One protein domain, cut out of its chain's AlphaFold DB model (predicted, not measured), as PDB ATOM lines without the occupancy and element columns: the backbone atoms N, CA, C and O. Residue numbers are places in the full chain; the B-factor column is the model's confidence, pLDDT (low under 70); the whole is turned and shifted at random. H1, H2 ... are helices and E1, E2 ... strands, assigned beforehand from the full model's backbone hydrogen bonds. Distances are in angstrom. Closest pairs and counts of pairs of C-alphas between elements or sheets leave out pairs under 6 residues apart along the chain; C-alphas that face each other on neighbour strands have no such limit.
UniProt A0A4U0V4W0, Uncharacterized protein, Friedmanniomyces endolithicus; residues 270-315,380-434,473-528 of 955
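Overview. This is residues 270 to 315, 380 to 434 and 473 to 528 of the 955 residues of an uncharacterized protein of Friedmanniomyces endolithicus (UniProt A0A4U0V4W0). A very long helix, H2, packs with its residues 394 to 408 on H3, while H1 packs on H3 and H4, so that the helices lie mostly side by side; the far end of H2, residues 421 to 434, sticks out as a free arm that makes the length. A small sheet of two parallel strands, E1 and E2, lies near residues 405 to 417 of H2. The printed part has 157 residues, mostly helix, in the order E1 H1 H2 E2 H3 H4. It is loose, with a radius of gyration of the C-alphas of 19.6 A and spans of 74 by 31 by 26 A.

Arrangement. E1, residues 271 to 275, and E2, residues 474 to 478, are parallel neighbours at 27 degrees, with N 273 and O 475 within hydrogen-bond range at 3.0 A. H1, residues 292 to 308, touches H3, residues 483 to 496, at a shallow tilt of 24 degrees, opposite ways; the closest C-alphas, of Ala 305 and Ala 487, are 4.9 A apart. H1 touches H4, residues 508 to 526, at a shallow tilt of 22 degrees, the same way; the closest C-alphas, of Val 296 and Leu 510, are 5.6 A apart. H2, residues 391 to 434, touches H3 with residues 394 to 408 alone, at a shallow tilt of 19 degrees, opposite ways; the closest C-alphas, of Ala 408 and Glu 484, are 5.7 A apart. H2 and H4 are close but not clearly touching, the C-alphas of Ile 400 and Ile 521 being 7.9 A apart. In H1, H2, H3 and H4 every O i to N i+4 pair is within hydrogen-bond range.

Along the chain. E1 begins at C-alpha 271, (-40.285, -48.889, 27.824). H1 is 24.4 A long, H2 63.4 A, H3 19.8 A and H4 26.8 A, ending at C-alpha 526, (-43.549, -27.853, 49.801).

Size, cuts and confidence. Residues 316 to 379 and 435 to 472 are not printed, with C-alpha gaps of 25.3 A and 25.9 A. The links E1 to H1 and H3 to H4 are long. pLDDT is under 70 at residues 310 to 311, 315, 502 to 504 and 528.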
ATOM      1  N   PRO A 270     -42.626 -52.804  29.510       82.44
ATOM      2  CA  PRO A 270     -42.505 -51.955  28.331       82.44
ATOM      3  C   PRO A 270     -41.745 -50.667  28.650       82.44
ATOM      4  O   PRO A 270     -41.872 -50.094  29.735       82.44
ATOM      5  N   LYS A 271     -40.974 -50.172  27.677       85.88
ATOM      6  CA  LYS A 271     -40.285 -48.889  27.824       85.88
ATOM      7  C   LYS A 271     -41.261 -47.759  27.511       85.88
ATOM      8  O   LYS A 271     -41.802 -47.693  26.408       85.88
ATOM      9  N   VAL A 272     -41.446 -46.859  28.471       86.69
ATOM     10  CA  VAL A 272     -42.227 -45.629  28.298       86.69
ATOM     11  C   VAL A 272     -41.375 -44.575  27.598       86.69
ATOM     12  O   VAL A 272     -40.196 -44.418  27.916       86.69
ATOM     13  N   GLU A 273     -41.968 -43.825  26.674       89.88
ATOM     14  CA  GLU A 273     -41.341 -42.650  26.075       89.88
ATOM     15  C   GLU A 273     -42.345 -41.494  26.023       89.88
ATOM     16  O   GLU A 273     -43.404 -41.591  25.401       89.88
ATOM     17  N   LEU A 274     -42.012 -40.392  26.694       87.75
ATOM     18  CA  LEU A 274     -42.763 -39.144  26.609       87.75
ATOM     19  C   LEU A 274     -42.325 -38.370  25.362       87.75
ATOM     20  O   LEU A 274     -41.137 -38.164  25.136       87.75
ATOM     21  N   THR A 275     -43.306 -37.946  24.572       92.12
ATOM     22  CA  THR A 275     -43.150 -37.202  23.310       92.12
ATOM     23  C   THR A 275     -43.967 -35.908  23.368       92.12
ATOM     24  O   THR A 275     -44.938 -35.841  24.121       92.12
ATOM     25  N   GLY A 276     -43.571 -34.873  22.626       88.62
ATOM     26  CA  GLY A 276     -44.103 -33.506  22.730       88.62
ATOM     27  C   GLY A 276     -43.318 -32.589  23.687       88.62
ATOM     28  O   GLY A 276     -43.532 -31.378  23.706       88.62
ATOM     29  N   LEU A 277     -42.359 -33.129  24.453       89.56
ATOM     30  CA  LEU A 277     -41.521 -32.362  25.395       89.56
ATOM     31  C   LEU A 277     -40.135 -31.998  24.835       89.56
ATOM     32  O   LEU A 277     -39.415 -31.212  25.448       89.56
ATOM     33  N   GLU A 278     -39.762 -32.528  23.671       88.50
ATOM     34  CA  GLU A 278     -38.456 -32.350  23.021       88.50
ATOM     35  C   GLU A 278     -38.098 -30.893  22.673       88.50
ATOM     36  O   GLU A 278     -36.920 -30.557  22.583       88.50
ATOM     37  N   TYR A 279     -39.087 -30.006  22.524       83.94
ATOM     38  CA  TYR A 279     -38.855 -28.572  22.298       83.94
ATOM     39  C   TYR A 279     -38.702 -27.757  23.593       83.94
ATOM     40  O   TYR A 279     -38.281 -26.600  23.548       83.94
ATOM     41  N   VAL A 280     -39.037 -28.333  24.749       82.69
ATOM     42  CA  VAL A 280     -39.153 -27.602  26.014       82.69
ATOM     43  C   VAL A 280     -37.780 -27.381  26.649       82.69
ATOM     44  O   VAL A 280     -37.093 -28.331  27.031       82.69
ATOM     45  N   GLY A 281     -37.420 -26.117  26.869       78.12
ATOM     46  CA  GLY A 281     -36.105 -25.690  27.353       78.12
ATOM     47  C   GLY A 281     -35.231 -25.045  26.273       78.12
ATOM     48  O   GLY A 281     -34.251 -24.386  26.612       78.12
ATOM     49  N   VAL A 282     -35.610 -25.139  24.991       87.12
ATOM     50  CA  VAL A 282     -35.047 -24.279  23.939       87.12
ATOM     51  C   VAL A 282     -35.719 -22.913  24.058       87.12
ATOM     52  O   VAL A 282     -36.760 -22.681  23.450       87.12
ATOM     53  N   ILE A 283     -35.164 -22.020  24.882       79.25
ATOM     54  CA  ILE A 283     -35.696 -20.661  25.057       79.25
ATOM     55  C   ILE A 283     -35.571 -19.915  23.725       79.25
ATOM     56  O   ILE A 283     -34.481 -19.521  23.309       79.25
ATOM     57  N   ARG A 284     -36.700 -19.736  23.037       85.31
ATOM     58  CA  ARG A 284     -36.786 -18.926  21.822       85.31
ATOM     59  C   ARG A 284     -36.983 -17.472  22.219       85.31
ATOM     60  O   ARG A 284     -37.804 -17.169  23.080       85.31
ATOM     61  N   THR A 285     -36.260 -16.560  21.577       79.62
ATOM     62  CA  THR A 285     -36.546 -15.131  21.717       79.62
ATOM     63  C   THR A 285     -37.950 -14.836  21.164       79.62
ATOM     64  O   THR A 285     -38.274 -15.300  20.062       79.62
ATOM     65  N   PRO A 286     -38.806 -14.094  21.894       76.50
ATOM     66  CA  PRO A 286     -40.147 -13.777  21.419       76.50
ATOM     67  C   PRO A 286     -40.078 -12.964  20.125       76.50
ATOM     68  O   PRO A 286     -39.474 -11.894  20.075       76.50
ATOM     69  N   ARG A 287     -40.717 -13.471  19.063       78.00
ATOM     70  CA  ARG A 287     -40.769 -12.810  17.743       78.00
ATOM     71  C   ARG A 287     -41.702 -11.595  17.694       78.00
ATOM     72  O   ARG A 287     -41.639 -10.826  16.742       78.00
ATOM     73  N   LYS A 288     -42.576 -11.450  18.690       90.62
ATOM     74  CA  LYS A 288     -43.540 -10.359  18.862       90.62
ATOM     75  C   LYS A 288     -43.384  -9.849  20.293       90.62
ATOM     76  O   LYS A 288     -43.310 -10.666  21.208       90.62
ATOM     77  N   GLN A 289     -43.347  -8.533  20.491       89.25
ATOM     78  CA  GLN A 289     -43.541  -7.973  21.830       89.25
ATOM     79  C   GLN A 289     -44.970  -8.291  22.290       89.25
ATOM     80  O   GLN A 289     -45.912  -8.196  21.500       89.25
ATOM     81  N   LEU A 290     -45.113  -8.705  23.546       93.56
ATOM     82  CA  LEU A 290     -46.403  -9.021  24.155       93.56
ATOM     83  C   LEU A 290     -46.894  -7.820  24.969       93.56
ATOM     84  O   LEU A 290     -46.086  -7.115  25.581       93.56
ATOM     85  N   THR A 291     -48.205  -7.594  24.978       94.62
ATOM     86  CA  THR A 291     -48.818  -6.572  25.839       94.62
ATOM     87  C   THR A 291     -48.805  -7.011  27.304       94.62
ATOM     88  O   THR A 291     -48.650  -8.197  27.614       94.62
ATOM     89  N   VAL A 292     -48.997  -6.073  28.235       92.62
ATOM     90  CA  VAL A 292     -49.114  -6.414  29.664       92.62
ATOM     91  C   VAL A 292     -50.295  -7.364  29.911       92.62
ATOM     92  O   VAL A 292     -50.152  -8.300  30.697       92.62
ATOM     93  N   ARG A 293     -51.415  -7.203  29.190       95.25
ATOM     94  CA  ARG A 293     -52.538  -8.157  29.197       95.25
ATOM     95  C   ARG A 293     -52.096  -9.551  28.746       95.25
ATOM     96  O   ARG A 293     -52.265 -10.496  29.508       95.25
ATOM     97  N   GLU A 294     -51.451  -9.675  27.580       95.19
ATOM     98  CA  GLU A 294     -50.957 -10.969  27.077       95.19
ATOM     99  C   GLU A 294     -49.993 -11.646  28.079       95.19
ATOM    100  O   GLU A 294     -50.045 -12.862  28.268       95.19
ATOM    101  N   MET A 295     -49.145 -10.881  28.781       94.06
ATOM    102  CA  MET A 295     -48.264 -11.415  29.834       94.06
ATOM    103  C   MET A 295     -49.027 -11.881  31.085       94.06
ATOM    104  O   MET A 295     -48.706 -12.939  31.634       94.06
ATOM    105  N   VAL A 296     -50.031 -11.123  31.539       94.38
ATOM    106  CA  VAL A 296     -50.889 -11.501  32.676       94.38
ATOM    107  C   VAL A 296     -51.687 -12.766  32.350       94.38
ATOM    108  O   VAL A 296     -51.709 -13.686  33.166       94.38
ATOM    109  N   ASP A 297     -52.255 -12.873  31.150       95.69
ATOM    110  CA  ASP A 297     -53.026 -14.045  30.717       95.69
ATOM    111  C   ASP A 297     -52.156 -15.309  30.611       95.69
ATOM    112  O   ASP A 297     -52.589 -16.403  30.984       95.69
ATOM    113  N   ILE A 298     -50.892 -15.179  30.187       95.50
ATOM    114  CA  ILE A 298     -49.917 -16.285  30.189       95.50
ATOM    115  C   ILE A 298     -49.605 -16.754  31.624       95.50
ATOM    116  O   ILE A 298     -49.567 -17.961  31.880       95.50
ATOM    117  N   LEU A 299     -49.444 -15.832  32.580       94.19
ATOM    118  CA  LEU A 299     -49.231 -16.167  33.996       94.19
ATOM    119  C   LEU A 299     -50.478 -16.788  34.648       94.19
ATOM    120  O   LEU A 299     -50.350 -17.735  35.424       94.19
ATOM    121  N   LEU A 300     -51.679 -16.310  34.311       94.62
ATOM    122  CA  LEU A 300     -52.948 -16.895  34.763       94.62
ATOM    123  C   LEU A 300     -53.172 -18.292  34.166       94.62
ATOM    124  O   LEU A 300     -53.577 -19.206  34.885       94.62
ATOM    125  N   THR A 301     -52.820 -18.499  32.894       95.81
ATOM    126  CA  THR A 301     -52.841 -19.822  32.244       95.81
ATOM    127  C   THR A 301     -51.929 -20.807  32.978       95.81
ATOM    128  O   THR A 301     -52.328 -21.939  33.255       95.81
ATOM    129  N   LEU A 302     -50.717 -20.380  33.356       94.12
ATOM    130  CA  LEU A 302     -49.815 -21.198  34.165       94.12
ATOM    131  C   LEU A 302     -50.372 -21.448  35.578       94.12
ATOM    132  O   LEU A 302     -50.357 -22.584  36.044       94.12
ATOM    133  N   SER A 303     -50.921 -20.424  36.232       93.69
ATOM    134  CA  SER A 303     -51.576 -20.529  37.545       93.69
ATOM    135  C   SER A 303     -52.702 -21.578  37.559       93.69
ATOM    136  O   SER A 303     -52.818 -22.374  38.500       93.69
ATOM    137  N   GLN A 304     -53.491 -21.640  36.485       94.69
ATOM    138  CA  GLN A 304     -54.532 -22.648  36.292       94.69
ATOM    139  C   GLN A 304     -53.942 -24.037  36.000       94.69
ATOM    140  O   GLN A 304     -54.368 -25.022  36.605       94.69
ATOM    141  N   ALA A 305     -52.922 -24.136  35.141       94.38
ATOM    142  CA  ALA A 305     -52.259 -25.404  34.838       94.38
ATOM    143  C   ALA A 305     -51.609 -26.041  36.084       94.38
ATOM    144  O   ALA A 305     -51.758 -27.241  36.302       94.38
ATOM    145  N   LEU A 306     -50.976 -25.239  36.951       91.06
ATOM    146  CA  LEU A 306     -50.425 -25.691  38.236       91.06
ATOM    147  C   LEU A 306     -51.498 -26.170  39.224       91.06
ATOM    148  O   LEU A 306     -51.232 -27.054  40.038       91.06
ATOM    149  N   THR A 307     -52.710 -25.622  39.140       91.00
ATOM    150  CA  THR A 307     -53.860 -26.091  39.926       91.00
ATOM    151  C   THR A 307     -54.330 -27.458  39.411       91.00
ATOM    152  O   THR A 307     -54.428 -28.418  40.176       91.00
ATOM    153  N   ASN A 308     -54.514 -27.586  38.092       91.75
ATOM    154  CA  ASN A 308     -54.951 -28.821  37.426       91.75
ATOM    155  C   ASN A 308     -53.933 -29.977  37.529       91.75
ATOM    156  O   ASN A 308     -54.303 -31.142  37.409       91.75
ATOM    157  N   PHE A 309     -52.657 -29.669  37.768       87.69
ATOM    158  CA  PHE A 309     -51.560 -30.630  37.943       87.69
ATOM    159  C   PHE A 309     -51.708 -31.548  39.183       87.69
ATOM    160  O   PHE A 309     -51.055 -32.597  39.264       87.69
ATOM    161  N   GLY A 310     -52.611 -31.192  40.108       68.06
ATOM    162  CA  GLY A 310     -53.100 -32.073  41.171       68.06
ATOM    163  C   GLY A 310     -52.314 -31.981  42.479       68.06
ATOM    164  O   GLY A 310     -51.715 -32.967  42.901       68.06
ATOM    165  N   GLY A 311     -52.324 -30.810  43.125       67.50
ATOM    166  CA  GLY A 311     -51.775 -30.660  44.481       67.50
ATOM    167  C   GLY A 311     -51.674 -29.225  45.007       67.50
ATOM    168  O   GLY A 311     -51.657 -29.022  46.218       67.50
ATOM    169  N   VAL A 312     -51.654 -28.216  44.128       75.06
ATOM    170  CA  VAL A 312     -51.835 -26.817  44.550       75.06
ATOM    171  C   VAL A 312     -53.308 -26.617  44.918       75.06
ATOM    172  O   VAL A 312     -54.163 -26.963  44.099       75.06
ATOM    173  N   PRO A 313     -53.640 -26.056  46.097       72.25
ATOM    174  CA  PRO A 313     -55.010 -25.665  46.400       72.25
ATOM    175  C   PRO A 313     -55.542 -24.718  45.322       72.25
ATOM    176  O   PRO A 313     -54.839 -23.790  44.915       72.25
ATOM    177  N   ALA A 314     -56.782 -24.925  44.870       70.06
ATOM    178  CA  ALA A 314     -57.439 -23.956  44.001       70.06
ATOM    179  C   ALA A 314     -57.357 -22.573  44.659       70.06
ATOM    180  O   ALA A 314     -57.648 -22.449  45.851       70.06
ATOM    181  N   ARG A 315     -56.893 -21.568  43.898       69.94
ATOM    182  CA  ARG A 315     -56.619 -20.219  44.414       69.94
ATOM    183  C   ARG A 315     -57.806 -19.779  45.282       69.94
ATOM    184  O   ARG A 315     -58.908 -19.713  44.739       69.94
ATOM    185  N   ASP A 380     -53.209  -2.994  27.303       94.25
ATOM    186  CA  ASP A 380     -52.882  -3.354  25.920       94.25
ATOM    187  C   ASP A 380     -51.610  -2.660  25.394       94.25
ATOM    188  O   ASP A 380     -51.274  -2.783  24.218       94.25
ATOM    189  N   TYR A 381     -50.858  -1.968  26.260       92.12
ATOM    190  CA  TYR A 381     -49.530  -1.450  25.922       92.12
ATOM    191  C   TYR A 381     -48.445  -2.533  26.001       92.12
ATOM    192  O   TYR A 381     -48.491  -3.447  26.830       92.12
ATOM    193  N   CYS A 382     -47.429  -2.396  25.150       92.19
ATOM    194  CA  CYS A 382     -46.187  -3.161  25.225       92.19
ATOM    195  C   CYS A 382     -45.226  -2.536  26.248       92.19
ATOM    196  O   CYS A 382     -45.153  -1.315  26.395       92.19
ATOM    197  N   LEU A 383     -44.424  -3.366  26.919       87.31
ATOM    198  CA  LEU A 383     -43.311  -2.888  27.742       87.31
ATOM    199  C   LEU A 383     -42.136  -2.479  26.836       87.31
ATOM    200  O   LEU A 383     -41.273  -3.294  26.521       87.31
ATOM    201  N   ASN A 384     -42.125  -1.209  26.412       82.44
ATOM    202  CA  ASN A 384     -41.145  -0.641  25.468       82.44
ATOM    203  C   ASN A 384     -39.683  -0.917  25.859       82.44
ATOM    204  O   ASN A 384     -38.854  -1.216  25.002       82.44
ATOM    205  N   ASN A 385     -39.382  -0.855  27.159       80.62
ATOM    206  CA  ASN A 385     -38.128  -1.342  27.718       80.62
ATOM    207  C   ASN A 385     -38.353  -2.769  28.225       80.62
ATOM    208  O   ASN A 385     -39.156  -2.970  29.136       80.62
ATOM    209  N   ILE A 386     -37.636  -3.745  27.668       73.12
ATOM    210  CA  ILE A 386     -37.622  -5.118  28.184       73.12
ATOM    211  C   ILE A 386     -36.322  -5.298  28.970       73.12
ATOM    212  O   ILE A 386     -35.247  -5.376  28.368       73.12
ATOM    213  N   GLY A 387     -36.419  -5.368  30.300       79.81
ATOM    214  CA  GLY A 387     -35.268  -5.422  31.205       79.81
ATOM    215  C   GLY A 387     -34.355  -6.635  30.992       79.81
ATOM    216  O   GLY A 387     -34.591  -7.499  30.138       79.81
ATOM    217  N   THR A 388     -33.292  -6.747  31.783       81.38
ATOM    218  CA  THR A 388     -32.576  -8.028  31.884       81.38
ATOM    219  C   THR A 388     -33.512  -9.084  32.484       81.38
ATOM    220  O   THR A 388     -34.319  -8.747  33.351       81.38
ATOM    221  N   PRO A 389     -33.452 -10.356  32.045       77.50
ATOM    222  CA  PRO A 389     -34.138 -11.428  32.759       77.50
ATOM    223  C   PRO A 389     -33.674 -11.457  34.215       77.50
ATOM    224  O   PRO A 389     -32.472 -11.391  34.477       77.50
ATOM    225  N   ASP A 390     -34.614 -11.583  35.153       80.19
ATOM    226  CA  ASP A 390     -34.282 -11.962  36.524       80.19
ATOM    227  C   ASP A 390     -33.646 -13.352  36.466       80.19
ATOM    228  O   ASP A 390     -34.324 -14.346  36.194       80.19
ATOM    229  N   GLY A 391     -32.323 -13.406  36.634       82.69
ATOM    230  CA  GLY A 391     -31.552 -14.645  36.605       82.69
ATOM    231  C   GLY A 391     -32.089 -15.653  37.624       82.69
ATOM    232  O   GLY A 391     -32.544 -16.717  37.208       82.69
ATOM    233  N   PRO A 392     -32.089 -15.334  38.933       79.88
ATOM    234  CA  PRO A 392     -32.685 -16.166  39.977       79.88
ATOM    235  C   PRO A 392     -34.095 -16.690  39.663       79.88
ATOM    236  O   PRO A 392     -34.322 -17.895  39.778       79.88
ATOM    237  N   LEU A 393     -35.029 -15.841  39.224       76.62
ATOM    238  CA  LEU A 393     -36.404 -16.254  38.915       76.62
ATOM    239  C   LEU A 393     -36.484 -17.120  37.648       76.62
ATOM    240  O   LEU A 393     -37.225 -18.102  37.622       76.62
ATOM    241  N   SER A 394     -35.691 -16.804  36.620       79.38
ATOM    242  CA  SER A 394     -35.617 -17.585  35.376       79.38
ATOM    243  C   SER A 394     -35.018 -18.972  35.621       79.38
ATOM    244  O   SER A 394     -35.575 -19.971  35.163       79.38
ATOM    245  N   TYR A 395     -33.937 -19.062  36.405       83.19
ATOM    246  CA  TYR A 395     -33.353 -20.334  36.839       83.19
ATOM    247  C   TYR A 395     -34.302 -21.113  37.755       83.19
ATOM    248  O   TYR A 395     -34.427 -22.324  37.597       83.19
ATOM    249  N   GLY A 396     -35.013 -20.438  38.665       80.06
ATOM    250  CA  GLY A 396     -36.042 -21.055  39.504       80.06
ATOM    251  C   GLY A 396     -37.149 -21.693  38.666       80.06
ATOM    252  O   GLY A 396     -37.452 -22.873  38.831       80.06
ATOM    253  N   ILE A 397     -37.691 -20.959  37.692       77.00
ATOM    254  CA  ILE A 397     -38.712 -21.464  36.769       77.00
ATOM    255  C   ILE A 397     -38.180 -22.601  35.885       77.00
ATOM    256  O   ILE A 397     -38.880 -23.596  35.702       77.00
ATOM    257  N   GLN A 398     -36.939 -22.531  35.397       82.94
ATOM    258  CA  GLN A 398     -36.334 -23.622  34.628       82.94
ATOM    259  C   GLN A 398     -36.075 -24.877  35.489       82.94
ATOM    260  O   GLN A 398     -36.287 -26.001  35.026       82.94
ATOM    261  N   PHE A 399     -35.685 -24.708  36.757       85.81
ATOM    262  CA  PHE A 399     -35.578 -25.797  37.732       85.81
ATOM    263  C   PHE A 399     -36.938 -26.466  37.963       85.81
ATOM    264  O   PHE A 399     -37.039 -27.689  37.865       85.81
ATOM    265  N   ILE A 400     -37.997 -25.680  38.179       79.12
ATOM    266  CA  ILE A 400     -39.368 -26.182  38.354       79.12
ATOM    267  C   ILE A 400     -39.842 -26.904  37.089       79.12
ATOM    268  O   ILE A 400     -40.337 -28.023  37.179       79.12
ATOM    269  N   GLN A 401     -39.620 -26.339  35.902       83.69
ATOM    270  CA  GLN A 401     -39.951 -26.979  34.625       83.69
ATOM    271  C   GLN A 401     -39.263 -28.351  34.480       83.69
ATOM    272  O   GLN A 401     -39.890 -29.315  34.037       83.69
ATOM    273  N   ASN A 402     -38.001 -28.480  34.904       86.25
ATOM    274  CA  ASN A 402     -37.268 -29.751  34.889       86.25
ATOM    275  C   ASN A 402     -37.725 -30.728  35.991       86.25
ATOM    276  O   ASN A 402     -37.808 -31.934  35.738       86.25
ATOM    277  N   ALA A 403     -38.096 -30.239  37.176       82.19
ATOM    278  CA  ALA A 403     -38.710 -31.050  38.228       82.19
ATOM    279  C   ALA A 403     -40.075 -31.609  37.789       82.19
ATOM    280  O   ALA A 403     -40.349 -32.792  37.983       82.19
ATOM    281  N   LEU A 404     -40.895 -30.801  37.111       79.19
ATOM    282  CA  LEU A 404     -42.193 -31.205  36.567       79.19
ATOM    283  C   LEU A 404     -42.050 -32.208  35.418       79.19
ATOM    284  O   LEU A 404     -42.763 -33.206  35.425       79.19
ATOM    285  N   LYS A 405     -41.092 -32.028  34.493       85.00
ATOM    286  CA  LYS A 405     -40.732 -33.063  33.495       85.00
ATOM    287  C   LYS A 405     -40.372 -34.394  34.170       85.00
ATOM    288  O   LYS A 405     -40.818 -35.452  33.733       85.00
ATOM    289  N   SER A 406     -39.581 -34.335  35.243       86.44
ATOM    290  CA  SER A 406     -39.122 -35.516  35.986       86.44
ATOM    291  C   SER A 406     -40.275 -36.212  36.717       86.44
ATOM    292  O   SER A 406     -40.419 -37.432  36.621       86.44
ATOM    293  N   TRP A 407     -41.149 -35.448  37.383       83.00
ATOM    294  CA  TRP A 407     -42.328 -35.999  38.050       83.00
ATOM    295  C   TRP A 407     -43.362 -36.523  37.043       83.00
ATOM    296  O   TRP A 407     -43.929 -37.586  37.277       83.00
ATOM    297  N   ALA A 408     -43.547 -35.871  35.891       82.50
ATOM    298  CA  ALA A 408     -44.378 -36.374  34.796       82.50
ATOM    299  C   ALA A 408     -43.904 -37.750  34.317       82.50
ATOM    300  O   ALA A 408     -44.699 -38.684  34.221       82.50
ATOM    301  N   TYR A 409     -42.595 -37.895  34.085       87.00
ATOM    302  CA  TYR A 409     -41.990 -39.165  33.696       87.00
ATOM    303  C   TYR A 409     -42.195 -40.239  34.772       87.00
ATOM    304  O   TYR A 409     -42.666 -41.331  34.461       87.00
ATOM    305  N   GLN A 410     -41.931 -39.923  36.043       88.69
ATOM    306  CA  GLN A 410     -42.109 -40.859  37.155       88.69
ATOM    307  C   GLN A 410     -43.580 -41.273  37.344       88.69
ATOM    308  O   GLN A 410     -43.876 -42.462  37.470       88.69
ATOM    309  N   ARG A 411     -44.513 -40.309  37.330       84.06
ATOM    310  CA  ARG A 411     -45.962 -40.523  37.484       84.06
ATOM    311  C   ARG A 411     -46.496 -41.394  36.345       84.06
ATOM    312  O   ARG A 411     -47.171 -42.385  36.610       84.06
ATOM    313  N   LEU A 412     -46.115 -41.097  35.101       86.06
ATOM    314  CA  LEU A 412     -46.512 -41.880  33.931       86.06
ATOM    315  C   LEU A 412     -45.890 -43.285  33.924       86.06
ATOM    316  O   LEU A 412     -46.581 -44.257  33.625       86.06
ATOM    317  N   GLN A 413     -44.615 -43.418  34.298       87.62
ATOM    318  CA  GLN A 413     -43.953 -44.717  34.452       87.62
ATOM    319  C   GLN A 413     -44.642 -45.572  35.526       87.62
ATOM    320  O   GLN A 413     -44.798 -46.774  35.334       87.62
ATOM    321  N   THR A 414     -45.104 -44.950  36.615       89.25
ATOM    322  CA  THR A 414     -45.847 -45.615  37.701       89.25
ATOM    323  C   THR A 414     -47.257 -46.016  37.261       89.25
ATOM    324  O   THR A 414     -47.717 -47.114  37.561       89.25
ATOM    325  N   GLN A 415     -47.940 -45.162  36.496       88.69
ATOM    326  CA  GLN A 415     -49.253 -45.479  35.936       88.69
ATOM    327  C   GLN A 415     -49.166 -46.626  34.917       88.69
ATOM    328  O   GLN A 415     -50.000 -47.533  34.939       88.69
ATOM    329  N   GLN A 416     -48.144 -46.629  34.052       87.69
ATOM    330  CA  GLN A 416     -47.928 -47.718  33.102       87.69
ATOM    331  C   GLN A 416     -47.478 -49.013  33.778       87.69
ATOM    332  O   GLN A 416     -47.954 -50.071  33.373       87.69
ATOM    333  N   SER A 417     -46.619 -48.972  34.803       86.06
ATOM    334  CA  SER A 417     -46.242 -50.190  35.529       86.06
ATOM    335  C   SER A 417     -47.435 -50.789  36.276       86.06
ATOM    336  O   SER A 417     -47.627 -51.999  36.205       86.06
ATOM    337  N   ALA A 418     -48.297 -49.964  36.882       88.81
ATOM    338  CA  ALA A 418     -49.543 -50.415  37.501       88.81
ATOM    339  C   ALA A 418     -50.521 -51.028  36.478       88.81
ATOM    340  O   ALA A 418     -51.021 -52.130  36.698       88.81
ATOM    341  N   HIS A 419     -50.754 -50.369  35.335       88.50
ATOM    342  CA  HIS A 419     -51.599 -50.913  34.261       88.50
ATOM    343  C   HIS A 419     -51.035 -52.229  33.702       88.50
ATOM    344  O   HIS A 419     -51.763 -53.209  33.543       88.50
ATOM    345  N   TRP A 420     -49.727 -52.278  33.440       86.12
ATOM    346  CA  TRP A 420     -49.039 -53.481  32.973       86.12
ATOM    347  C   TRP A 420     -49.147 -54.618  33.994       86.12
ATOM    348  O   TRP A 420     -49.472 -55.741  33.618       86.12
ATOM    349  N   GLN A 421     -48.967 -54.329  35.286       88.25
ATOM    350  CA  GLN A 421     -49.088 -55.310  36.363       88.25
ATOM    351  C   GLN A 421     -50.528 -55.815  36.541       88.25
ATOM    352  O   GLN A 421     -50.708 -56.996  36.821       88.25
ATOM    353  N   GLN A 422     -51.552 -54.983  36.321       89.44
ATOM    354  CA  GLN A 422     -52.949 -55.434  36.289       89.44
ATOM    355  C   GLN A 422     -53.221 -56.341  35.078       89.44
ATOM    356  O   GLN A 422     -53.710 -57.460  35.241       89.44
ATOM    357  N   GLN A 423     -52.851 -55.901  33.871       86.12
ATOM    358  CA  GLN A 423     -53.090 -56.639  32.627       86.12
ATOM    359  C   GLN A 423     -52.345 -57.984  32.600       86.12
ATOM    360  O   GLN A 423     -52.942 -59.030  32.330       86.12
ATOM    361  N   HIS A 424     -51.049 -57.981  32.918       83.94
ATOM    362  CA  HIS A 424     -50.258 -59.206  32.991       83.94
ATOM    363  C   HIS A 424     -50.603 -60.035  34.229       83.94
ATOM    364  O   HIS A 424     -50.635 -61.252  34.114       83.94
ATOM    365  N   GLY A 425     -50.945 -59.428  35.369       87.69
ATOM    366  CA  GLY A 425     -51.383 -60.151  36.567       87.69
ATOM    367  C   GLY A 425     -52.634 -60.997  36.324       87.69
ATOM    368  O   GLY A 425     -52.627 -62.191  36.622       87.69
ATOM    369  N   ALA A 426     -53.666 -60.424  35.697       86.75
ATOM    370  CA  ALA A 426     -54.876 -61.159  35.317       86.75
ATOM    371  C   ALA A 426     -54.581 -62.265  34.285       86.75
ATOM    372  O   ALA A 426     -55.004 -63.409  34.460       86.75
ATOM    373  N   THR A 427     -53.791 -61.956  33.250       87.00
ATOM    374  CA  THR A 427     -53.377 -62.936  32.226       87.00
ATOM    375  C   THR A 427     -52.570 -64.090  32.840       87.00
ATOM    376  O   THR A 427     -52.710 -65.246  32.444       87.00
ATOM    377  N   TRP A 428     -51.739 -63.798  33.843       81.56
ATOM    378  CA  TRP A 428     -50.887 -64.779  34.508       81.56
ATOM    379  C   TRP A 428     -51.664 -65.661  35.492       81.56
ATOM    380  O   TRP A 428     -51.425 -66.865  35.547       81.56
ATOM    381  N   GLN A 429     -52.666 -65.109  36.185       85.62
ATOM    382  CA  GLN A 429     -53.626 -65.905  36.956       85.62
ATOM    383  C   GLN A 429     -54.440 -66.846  36.052       85.62
ATOM    384  O   GLN A 429     -54.583 -68.021  36.385       85.62
ATOM    385  N   GLN A 430     -54.894 -66.385  34.879       85.38
ATOM    386  CA  GLN A 430     -55.557 -67.248  33.891       85.38
ATOM    387  C   GLN A 430     -54.637 -68.367  33.381       85.38
ATOM    388  O   GLN A 430     -55.067 -69.516  33.288       85.38
ATOM    389  N   TYR A 431     -53.363 -68.070  33.103       85.69
ATOM    390  CA  TYR A 431     -52.387 -69.086  32.700       85.69
ATOM    391  C   TYR A 431     -52.187 -70.153  33.789       85.69
ATOM    392  O   TYR A 431     -52.302 -71.346  33.504       85.69
ATOM    393  N   LEU A 432     -51.982 -69.742  35.046       85.44
ATOM    394  CA  LEU A 432     -51.861 -70.658  36.189       85.44
ATOM    395  C   LEU A 432     -53.128 -71.512  36.385       85.44
ATOM    396  O   LEU A 432     -53.027 -72.717  36.604       85.44
ATOM    397  N   GLN A 433     -54.316 -70.923  36.231       88.25
ATOM    398  CA  GLN A 433     -55.585 -71.649  36.323       88.25
ATOM    399  C   GLN A 433     -55.796 -72.631  35.154       88.25
ATOM    400  O   GLN A 433     -56.378 -73.695  35.350       88.25
ATOM    401  N   SER A 434     -55.285 -72.325  33.955       85.94
ATOM    402  CA  SER A 434     -55.299 -73.254  32.814       85.94
ATOM    403  C   SER A 434     -54.340 -74.439  32.999       85.94
ATOM    404  O   SER A 434     -54.657 -75.556  32.590       85.94
ATOM    405  N   HIS A 473     -41.856 -53.546  23.514       79.75
ATOM    406  CA  HIS A 473     -42.938 -52.617  23.216       79.75
ATOM    407  C   HIS A 473     -42.593 -51.233  23.783       79.75
ATOM    408  O   HIS A 473     -42.554 -51.030  24.997       79.75
ATOM    409  N   LEU A 474     -42.308 -50.295  22.879       88.06
ATOM    410  CA  LEU A 474     -42.017 -48.896  23.174       88.06
ATOM    411  C   LEU A 474     -43.331 -48.105  23.172       88.06
ATOM    412  O   LEU A 474     -43.894 -47.834  22.109       88.06
ATOM    413  N   ILE A 475     -43.834 -47.758  24.355       89.38
ATOM    414  CA  ILE A 475     -45.117 -47.066  24.511       89.38
ATOM    415  C   ILE A 475     -44.862 -45.556  24.510       89.38
ATOM    416  O   ILE A 475     -44.510 -44.962  25.533       89.38
ATOM    417  N   LYS A 476     -45.042 -44.942  23.336       92.31
ATOM    418  CA  LYS A 476     -44.972 -43.488  23.142       92.31
ATOM    419  C   LYS A 476     -46.269 -42.827  23.610       92.31
ATOM    420  O   LYS A 476     -47.329 -43.105  23.053       92.31
ATOM    421  N   ILE A 477     -46.184 -41.921  24.581       91.25
ATOM    422  CA  ILE A 477     -47.302 -41.073  25.020       91.25
ATOM    423  C   ILE A 477     -47.005 -39.615  24.671       91.25
ATOM    424  O   ILE A 477     -45.880 -39.141  24.835       91.25
ATOM    425  N   LYS A 478     -48.023 -38.902  24.178       93.62
ATOM    426  CA  LYS A 478     -47.959 -37.457  23.937       93.62
ATOM    427  C   LYS A 478     -48.230 -36.714  25.240       93.62
ATOM    428  O   LYS A 478     -49.329 -36.809  25.779       93.62
ATOM    429  N   ALA A 479     -47.243 -35.972  25.725       90.00
ATOM    430  CA  ALA A 479     -47.346 -35.192  26.952       90.00
ATOM    431  C   ALA A 479     -48.365 -34.051  26.836       90.00
ATOM    432  O   ALA A 479     -48.987 -33.686  27.825       90.00
ATOM    433  N   ASP A 480     -48.570 -33.508  25.632       90.88
ATOM    434  CA  ASP A 480     -49.305 -32.253  25.387       90.88
ATOM    435  C   ASP A 480     -50.757 -32.245  25.899       90.88
ATOM    436  O   ASP A 480     -51.355 -31.185  26.045       90.88
ATOM    437  N   HIS A 481     -51.323 -33.433  26.137       90.50
ATOM    438  CA  HIS A 481     -52.708 -33.647  26.567       90.50
ATOM    439  C   HIS A 481     -52.810 -34.045  28.051       90.50
ATOM    440  O   HIS A 481     -53.913 -34.159  28.579       90.50
ATOM    441  N   THR A 482     -51.681 -34.284  28.728       91.62
ATOM    442  CA  THR A 482     -51.642 -34.597  30.161       91.62
ATOM    443  C   THR A 482     -51.489 -33.292  30.957       91.62
ATOM    444  O   THR A 482     -50.862 -32.347  30.464       91.62
ATOM    445  N   PRO A 483     -52.040 -33.178  32.182       91.25
ATOM    446  CA  PRO A 483     -51.943 -31.938  32.959       91.25
ATOM    447  C   PRO A 483     -50.485 -31.558  33.266       91.25
ATOM    448  O   PRO A 483     -50.162 -30.378  33.398       91.25
ATOM    449  N   GLU A 484     -49.583 -32.541  33.305       89.00
ATOM    450  CA  GLU A 484     -48.145 -32.339  33.425       89.00
ATOM    451  C   GLU A 484     -47.535 -31.667  32.188       89.00
ATOM    452  O   GLU A 484     -46.810 -30.681  32.331       89.00
ATOM    453  N   GLY A 485     -47.850 -32.138  30.976       91.75
ATOM    454  CA  GLY A 485     -47.378 -31.492  29.749       91.75
ATOM    455  C   GLY A 485     -47.981 -30.103  29.548       91.75
ATOM    456  O   GLY A 485     -47.263 -29.185  29.159       91.75
ATOM    457  N   VAL A 486     -49.257 -29.905  29.897       93.94
ATOM    458  CA  VAL A 486     -49.909 -28.582  29.871       93.94
ATOM    459  C   VAL A 486     -49.204 -27.594  30.809       93.94
ATOM    460  O   VAL A 486     -48.899 -26.477  30.392       93.94
ATOM    461  N   ALA A 487     -48.871 -27.999  32.041       92.31
ATOM    462  CA  ALA A 487     -48.107 -27.162  32.970       92.31
ATOM    463  C   ALA A 487     -46.693 -26.849  32.445       92.31
ATOM    464  O   ALA A 487     -46.258 -25.698  32.467       92.31
ATOM    465  N   VAL A 488     -45.986 -27.851  31.917       91.75
ATOM    466  CA  VAL A 488     -44.627 -27.702  31.372       91.75
ATOM    467  C   VAL A 488     -44.592 -26.786  30.133       91.75
ATOM    468  O   VAL A 488     -43.690 -25.946  30.021       91.75
ATOM    469  N   HIS A 489     -45.598 -26.865  29.253       93.75
ATOM    470  CA  HIS A 489     -45.792 -25.940  28.126       93.75
ATOM    471  C   HIS A 489     -46.177 -24.526  28.590       93.75
ATOM    472  O   HIS A 489     -45.707 -23.546  28.013       93.75
ATOM    473  N   ALA A 490     -46.975 -24.380  29.652       93.88
ATOM    474  CA  ALA A 490     -47.296 -23.068  30.222       93.88
ATOM    475  C   ALA A 490     -46.057 -22.384  30.840       93.88
ATOM    476  O   ALA A 490     -45.853 -21.188  30.630       93.88
ATOM    477  N   PHE A 491     -45.162 -23.137  31.494       92.50
ATOM    478  CA  PHE A 491     -43.850 -22.622  31.918       92.50
ATOM    479  C   PHE A 491     -42.973 -22.205  30.734       92.50
ATOM    480  O   PHE A 491     -42.311 -21.173  30.803       92.50
ATOM    481  N   GLN A 492     -42.991 -22.966  29.632       93.38
ATOM    482  CA  GLN A 492     -42.266 -22.585  28.417       93.38
ATOM    483  C   GLN A 492     -42.781 -21.245  27.867       93.38
ATOM    484  O   GLN A 492     -41.973 -20.377  27.551       93.38
ATOM    485  N   ARG A 493     -44.104 -21.020  27.850       93.44
ATOM    486  CA  ARG A 493     -44.695 -19.724  27.462       93.44
ATOM    487  C   ARG A 493     -44.306 -18.577  28.400       93.44
ATOM    488  O   ARG A 493     -44.134 -17.467  27.919       93.44
ATOM    489  N   VAL A 494     -44.143 -18.822  29.702       92.06
ATOM    490  CA  VAL A 494     -43.671 -17.815  30.678       92.06
ATOM    491  C   VAL A 494     -42.188 -17.461  30.489       92.06
ATOM    492  O   VAL A 494     -41.805 -16.306  30.668       92.06
ATOM    493  N   LEU A 495     -41.353 -18.422  30.084       90.62
ATOM    494  CA  LEU A 495     -39.961 -18.160  29.701       90.62
ATOM    495  C   LEU A 495     -39.873 -17.407  28.360       90.62
ATOM    496  O   LEU A 495     -39.117 -16.445  28.240       90.62
ATOM    497  N   GLU A 496     -40.658 -17.819  27.363       91.31
ATOM    498  CA  GLU A 496     -40.664 -17.219  26.021       91.31
ATOM    499  C   GLU A 496     -41.343 -15.843  25.973       91.31
ATOM    500  O   GLU A 496     -40.942 -15.006  25.170       91.31
ATOM    501  N   SER A 497     -42.326 -15.560  26.839       90.62
ATOM    502  CA  SER A 497     -43.013 -14.259  26.873       90.62
ATOM    503  C   SER A 497     -42.114 -13.105  27.316       90.62
ATOM    504  O   SER A 497     -42.414 -11.942  27.050       90.62
ATOM    505  N   GLY A 498     -41.032 -13.415  28.033       86.94
ATOM    506  CA  GLY A 498     -40.193 -12.418  28.679       86.94
ATOM    507  C   GLY A 498     -40.859 -11.717  29.868       86.94
ATOM    508  O   GLY A 498     -40.302 -10.732  30.338       86.94
ATOM    509  N   CYS A 499     -41.982 -12.204  30.414       85.88
ATOM    510  CA  CYS A 499     -42.624 -11.569  31.581       85.88
ATOM    511  C   CYS A 499     -41.775 -11.629  32.872       85.88
ATOM    512  O   CYS A 499     -42.080 -10.946  33.844       85.88
ATOM    513  N   LEU A 500     -40.694 -12.421  32.871       84.25
ATOM    514  CA  LEU A 500     -39.658 -12.476  33.915       84.25
ATOM    515  C   LEU A 500     -38.536 -11.431  33.717       84.25
ATOM    516  O   LEU A 500     -37.583 -11.375  34.495       84.25
ATOM    517  N   ARG A 501     -38.602 -10.622  32.652       80.12
ATOM    518  CA  ARG A 501     -37.626  -9.571  32.328       80.12
ATOM    519  C   ARG A 501     -38.022  -8.259  32.993       80.12
ATOM    520  O   ARG A 501     -38.459  -7.312  32.340       80.12
ATOM    521  N   VAL A 502     -37.895  -8.248  34.317       63.28
ATOM    522  CA  VAL A 502     -38.191  -7.103  35.187       63.28
ATOM    523  C   VAL A 502     -37.448  -5.845  34.746       63.28
ATOM    524  O   VAL A 502     -36.220  -5.790  34.725       63.28
ATOM    525  N   ASN A 503     -38.221  -4.792  34.493       60.72
ATOM    526  CA  ASN A 503     -37.774  -3.438  34.797       60.72
ATOM    527  C   ASN A 503     -37.892  -3.205  36.311       60.72
ATOM    528  O   ASN A 503     -38.653  -3.893  36.991       60.72
ATOM    529  N   ALA A 504     -37.226  -2.168  36.823       63.94
ATOM    530  CA  ALA A 504     -37.360  -1.737  38.221       63.94
ATOM    531  C   ALA A 504     -38.802  -1.336  38.620       63.94
ATOM    532  O   ALA A 504     -39.118  -1.297  39.805       63.94
ATOM    533  N   ALA A 505     -39.675  -1.070  37.642       79.75
ATOM    534  CA  ALA A 505     -41.110  -0.900  37.831       79.75
ATOM    535  C   ALA A 505     -41.875  -1.923  36.975       79.75
ATOM    536  O   ALA A 505     -41.776  -1.918  35.745       79.75
ATOM    537  N   LEU A 506     -42.648  -2.790  37.635       84.94
ATOM    538  CA  LEU A 506     -43.643  -3.661  37.010       84.94
ATOM    539  C   LEU A 506     -45.044  -3.042  37.150       84.94
ATOM    540  O   LEU A 506     -45.330  -2.434  38.183       84.94
ATOM    541  N   PRO A 507     -45.958  -3.266  36.189       90.00
ATOM    542  CA  PRO A 507     -47.382  -2.999  36.382       90.00
ATOM    543  C   PRO A 507     -47.933  -3.747  37.614       90.00
ATOM    544  O   PRO A 507     -47.521  -4.890  37.870       90.00
ATOM    545  N   PRO A 508     -48.863  -3.162  38.390       89.19
ATOM    546  CA  PRO A 508     -49.368  -3.780  39.617       89.19
ATOM    547  C   PRO A 508     -50.143  -5.081  39.349       89.19
ATOM    548  O   PRO A 508     -50.083  -6.007  40.158       89.19
ATOM    549  N   GLU A 509     -50.805  -5.210  38.199       91.81
ATOM    550  CA  GLU A 509     -51.492  -6.428  37.758       91.81
ATOM    551  C   GLU A 509     -50.495  -7.553  37.449       91.81
ATOM    552  O   GLU A 509     -50.674  -8.684  37.905       91.81
ATOM    553  N   LEU A 510     -49.405  -7.229  36.745       89.31
ATOM    554  CA  LEU A 510     -48.331  -8.174  36.426       89.31
ATOM    555  C   LEU A 510     -47.599  -8.623  37.700       89.31
ATOM    556  O   LEU A 510     -47.359  -9.814  37.898       89.31
ATOM    557  N   THR A 511     -47.352  -7.689  38.621       89.31
ATOM    558  CA  THR A 511     -46.796  -7.959  39.957       89.31
ATOM    559  C   THR A 511     -47.712  -8.876  40.774       89.31
ATOM    560  O   THR A 511     -47.250  -9.832  41.399       89.31
ATOM    561  N   ARG A 512     -49.030  -8.634  40.742       92.44
ATOM    562  CA  ARG A 512     -50.039  -9.466  41.417       92.44
ATOM    563  C   ARG A 512     -50.080 -10.882  40.833       92.44
ATOM    564  O   ARG A 512     -50.120 -11.839  41.605       92.44
ATOM    565  N   ALA A 513     -50.017 -11.026  39.509       90.62
ATOM    566  CA  ALA A 513     -49.965 -12.324  38.834       90.62
ATOM    567  C   ALA A 513     -48.682 -13.108  39.172       90.62
ATOM    568  O   ALA A 513     -48.761 -14.279  39.546       90.62
ATOM    569  N   LEU A 514     -47.513 -12.454  39.138       87.81
ATOM    570  CA  LEU A 514     -46.232 -13.052  39.535       87.81
ATOM    571  C   LEU A 514     -46.223 -13.484  41.011       87.81
ATOM    572  O   LEU A 514     -45.769 -14.584  41.319       87.81
ATOM    573  N   ARG A 515     -46.787 -12.678  41.924       87.88
ATOM    574  CA  ARG A 515     -46.914 -13.038  43.351       87.88
ATOM    575  C   ARG A 515     -47.799 -14.270  43.562       87.88
ATOM    576  O   ARG A 515     -47.454 -15.122  44.375       87.88
ATOM    577  N   ILE A 516     -48.913 -14.388  42.833       89.31
ATOM    578  CA  ILE A 516     -49.780 -15.580  42.875       89.31
ATOM    579  C   ILE A 516     -49.013 -16.812  42.387       89.31
ATOM    580  O   ILE A 516     -48.983 -17.823  43.088       89.31
ATOM    581  N   LEU A 517     -48.344 -16.706  41.234       87.25
ATOM    582  CA  LEU A 517     -47.541 -17.792  40.676       87.25
ATOM    583  C   LEU A 517     -46.446 -18.252  41.653       87.25
ATOM    584  O   LEU A 517     -46.278 -19.453  41.851       87.25
ATOM    585  N   TYR A 518     -45.746 -17.317  42.303       85.75
ATOM    586  CA  TYR A 518     -44.701 -17.631  43.279       85.75
ATOM    587  C   TYR A 518     -45.238 -18.435  44.476       85.75
ATOM    588  O   TYR A 518     -44.634 -19.434  44.857       85.75
ATOM    589  N   MET A 519     -46.405 -18.072  45.025       86.88
ATOM    590  CA  MET A 519     -47.033 -18.838  46.118       86.88
ATOM    591  C   MET A 519     -47.450 -20.251  45.680       86.88
ATOM    592  O   MET A 519     -47.298 -21.202  46.441       86.88
ATOM    593  N   GLN A 520     -47.946 -20.422  44.451       87.19
ATOM    594  CA  GLN A 520     -48.300 -21.750  43.927       87.19
ATOM    595  C   GLN A 520     -47.066 -22.622  43.655       87.19
ATOM    596  O   GLN A 520     -47.103 -23.831  43.882       87.19
ATOM    597  N   ILE A 521     -45.977 -22.005  43.192       83.31
ATOM    598  CA  ILE A 521     -44.659 -22.625  43.023       83.31
ATOM    599  C   ILE A 521     -44.098 -23.099  44.369       83.31
ATOM    600  O   ILE A 521     -43.661 -24.244  44.469       83.31
ATOM    601  N   ASP A 522     -44.146 -22.254  45.401       82.62
ATOM    602  CA  ASP A 522     -43.709 -22.620  46.748       82.62
ATOM    603  C   ASP A 522     -44.547 -23.783  47.297       82.62
ATOM    604  O   ASP A 522     -44.000 -24.821  47.672       82.62
ATOM    605  N   HIS A 523     -45.879 -23.685  47.203       83.81
ATOM    606  CA  HIS A 523     -46.773 -24.780  47.571       83.81
ATOM    607  C   HIS A 523     -46.448 -26.083  46.829       83.81
ATOM    608  O   HIS A 523     -46.509 -27.132  47.457       83.81
ATOM    609  N   LEU A 524     -46.067 -26.051  45.543       82.19
ATOM    610  CA  LEU A 524     -45.621 -27.232  44.781       82.19
ATOM    611  C   LEU A 524     -44.332 -27.856  45.314       82.19
ATOM    612  O   LEU A 524     -44.237 -29.079  45.394       82.19
ATOM    613  N   ILE A 525     -43.355 -27.032  45.682       81.06
ATOM    614  CA  ILE A 525     -42.083 -27.488  46.256       81.06
ATOM    615  C   ILE A 525     -42.307 -28.079  47.661       81.06
ATOM    616  O   ILE A 525     -41.624 -29.029  48.048       81.06
ATOM    617  N   ASN A 526     -43.305 -27.567  48.390       80.25
ATOM    618  CA  ASN A 526     -43.549 -27.853  49.801       80.25
ATOM    619  C   ASN A 526     -44.738 -28.812  50.081       80.25
ATOM    620  O   ASN A 526     -45.055 -29.056  51.239       80.25
ATOM    621  N   GLN A 527     -45.376 -29.444  49.077       73.19
ATOM    622  CA  GLN A 527     -46.573 -30.310  49.287       73.19
ATOM    623  C   GLN A 527     -46.374 -31.466  50.292       73.19
ATOM    624  O   GLN A 527     -47.343 -31.978  50.862       73.19
ATOM    625  N   ASN A 528     -45.126 -31.889  50.515       65.81
ATOM    626  CA  ASN A 528     -44.786 -32.973  51.433       65.81
ATOM    627  C   ASN A 528     -44.449 -32.509  52.867       65.81
ATOM    628  O   ASN A 528     -44.437 -33.355  53.762       65.81
TER     629      ASN A 528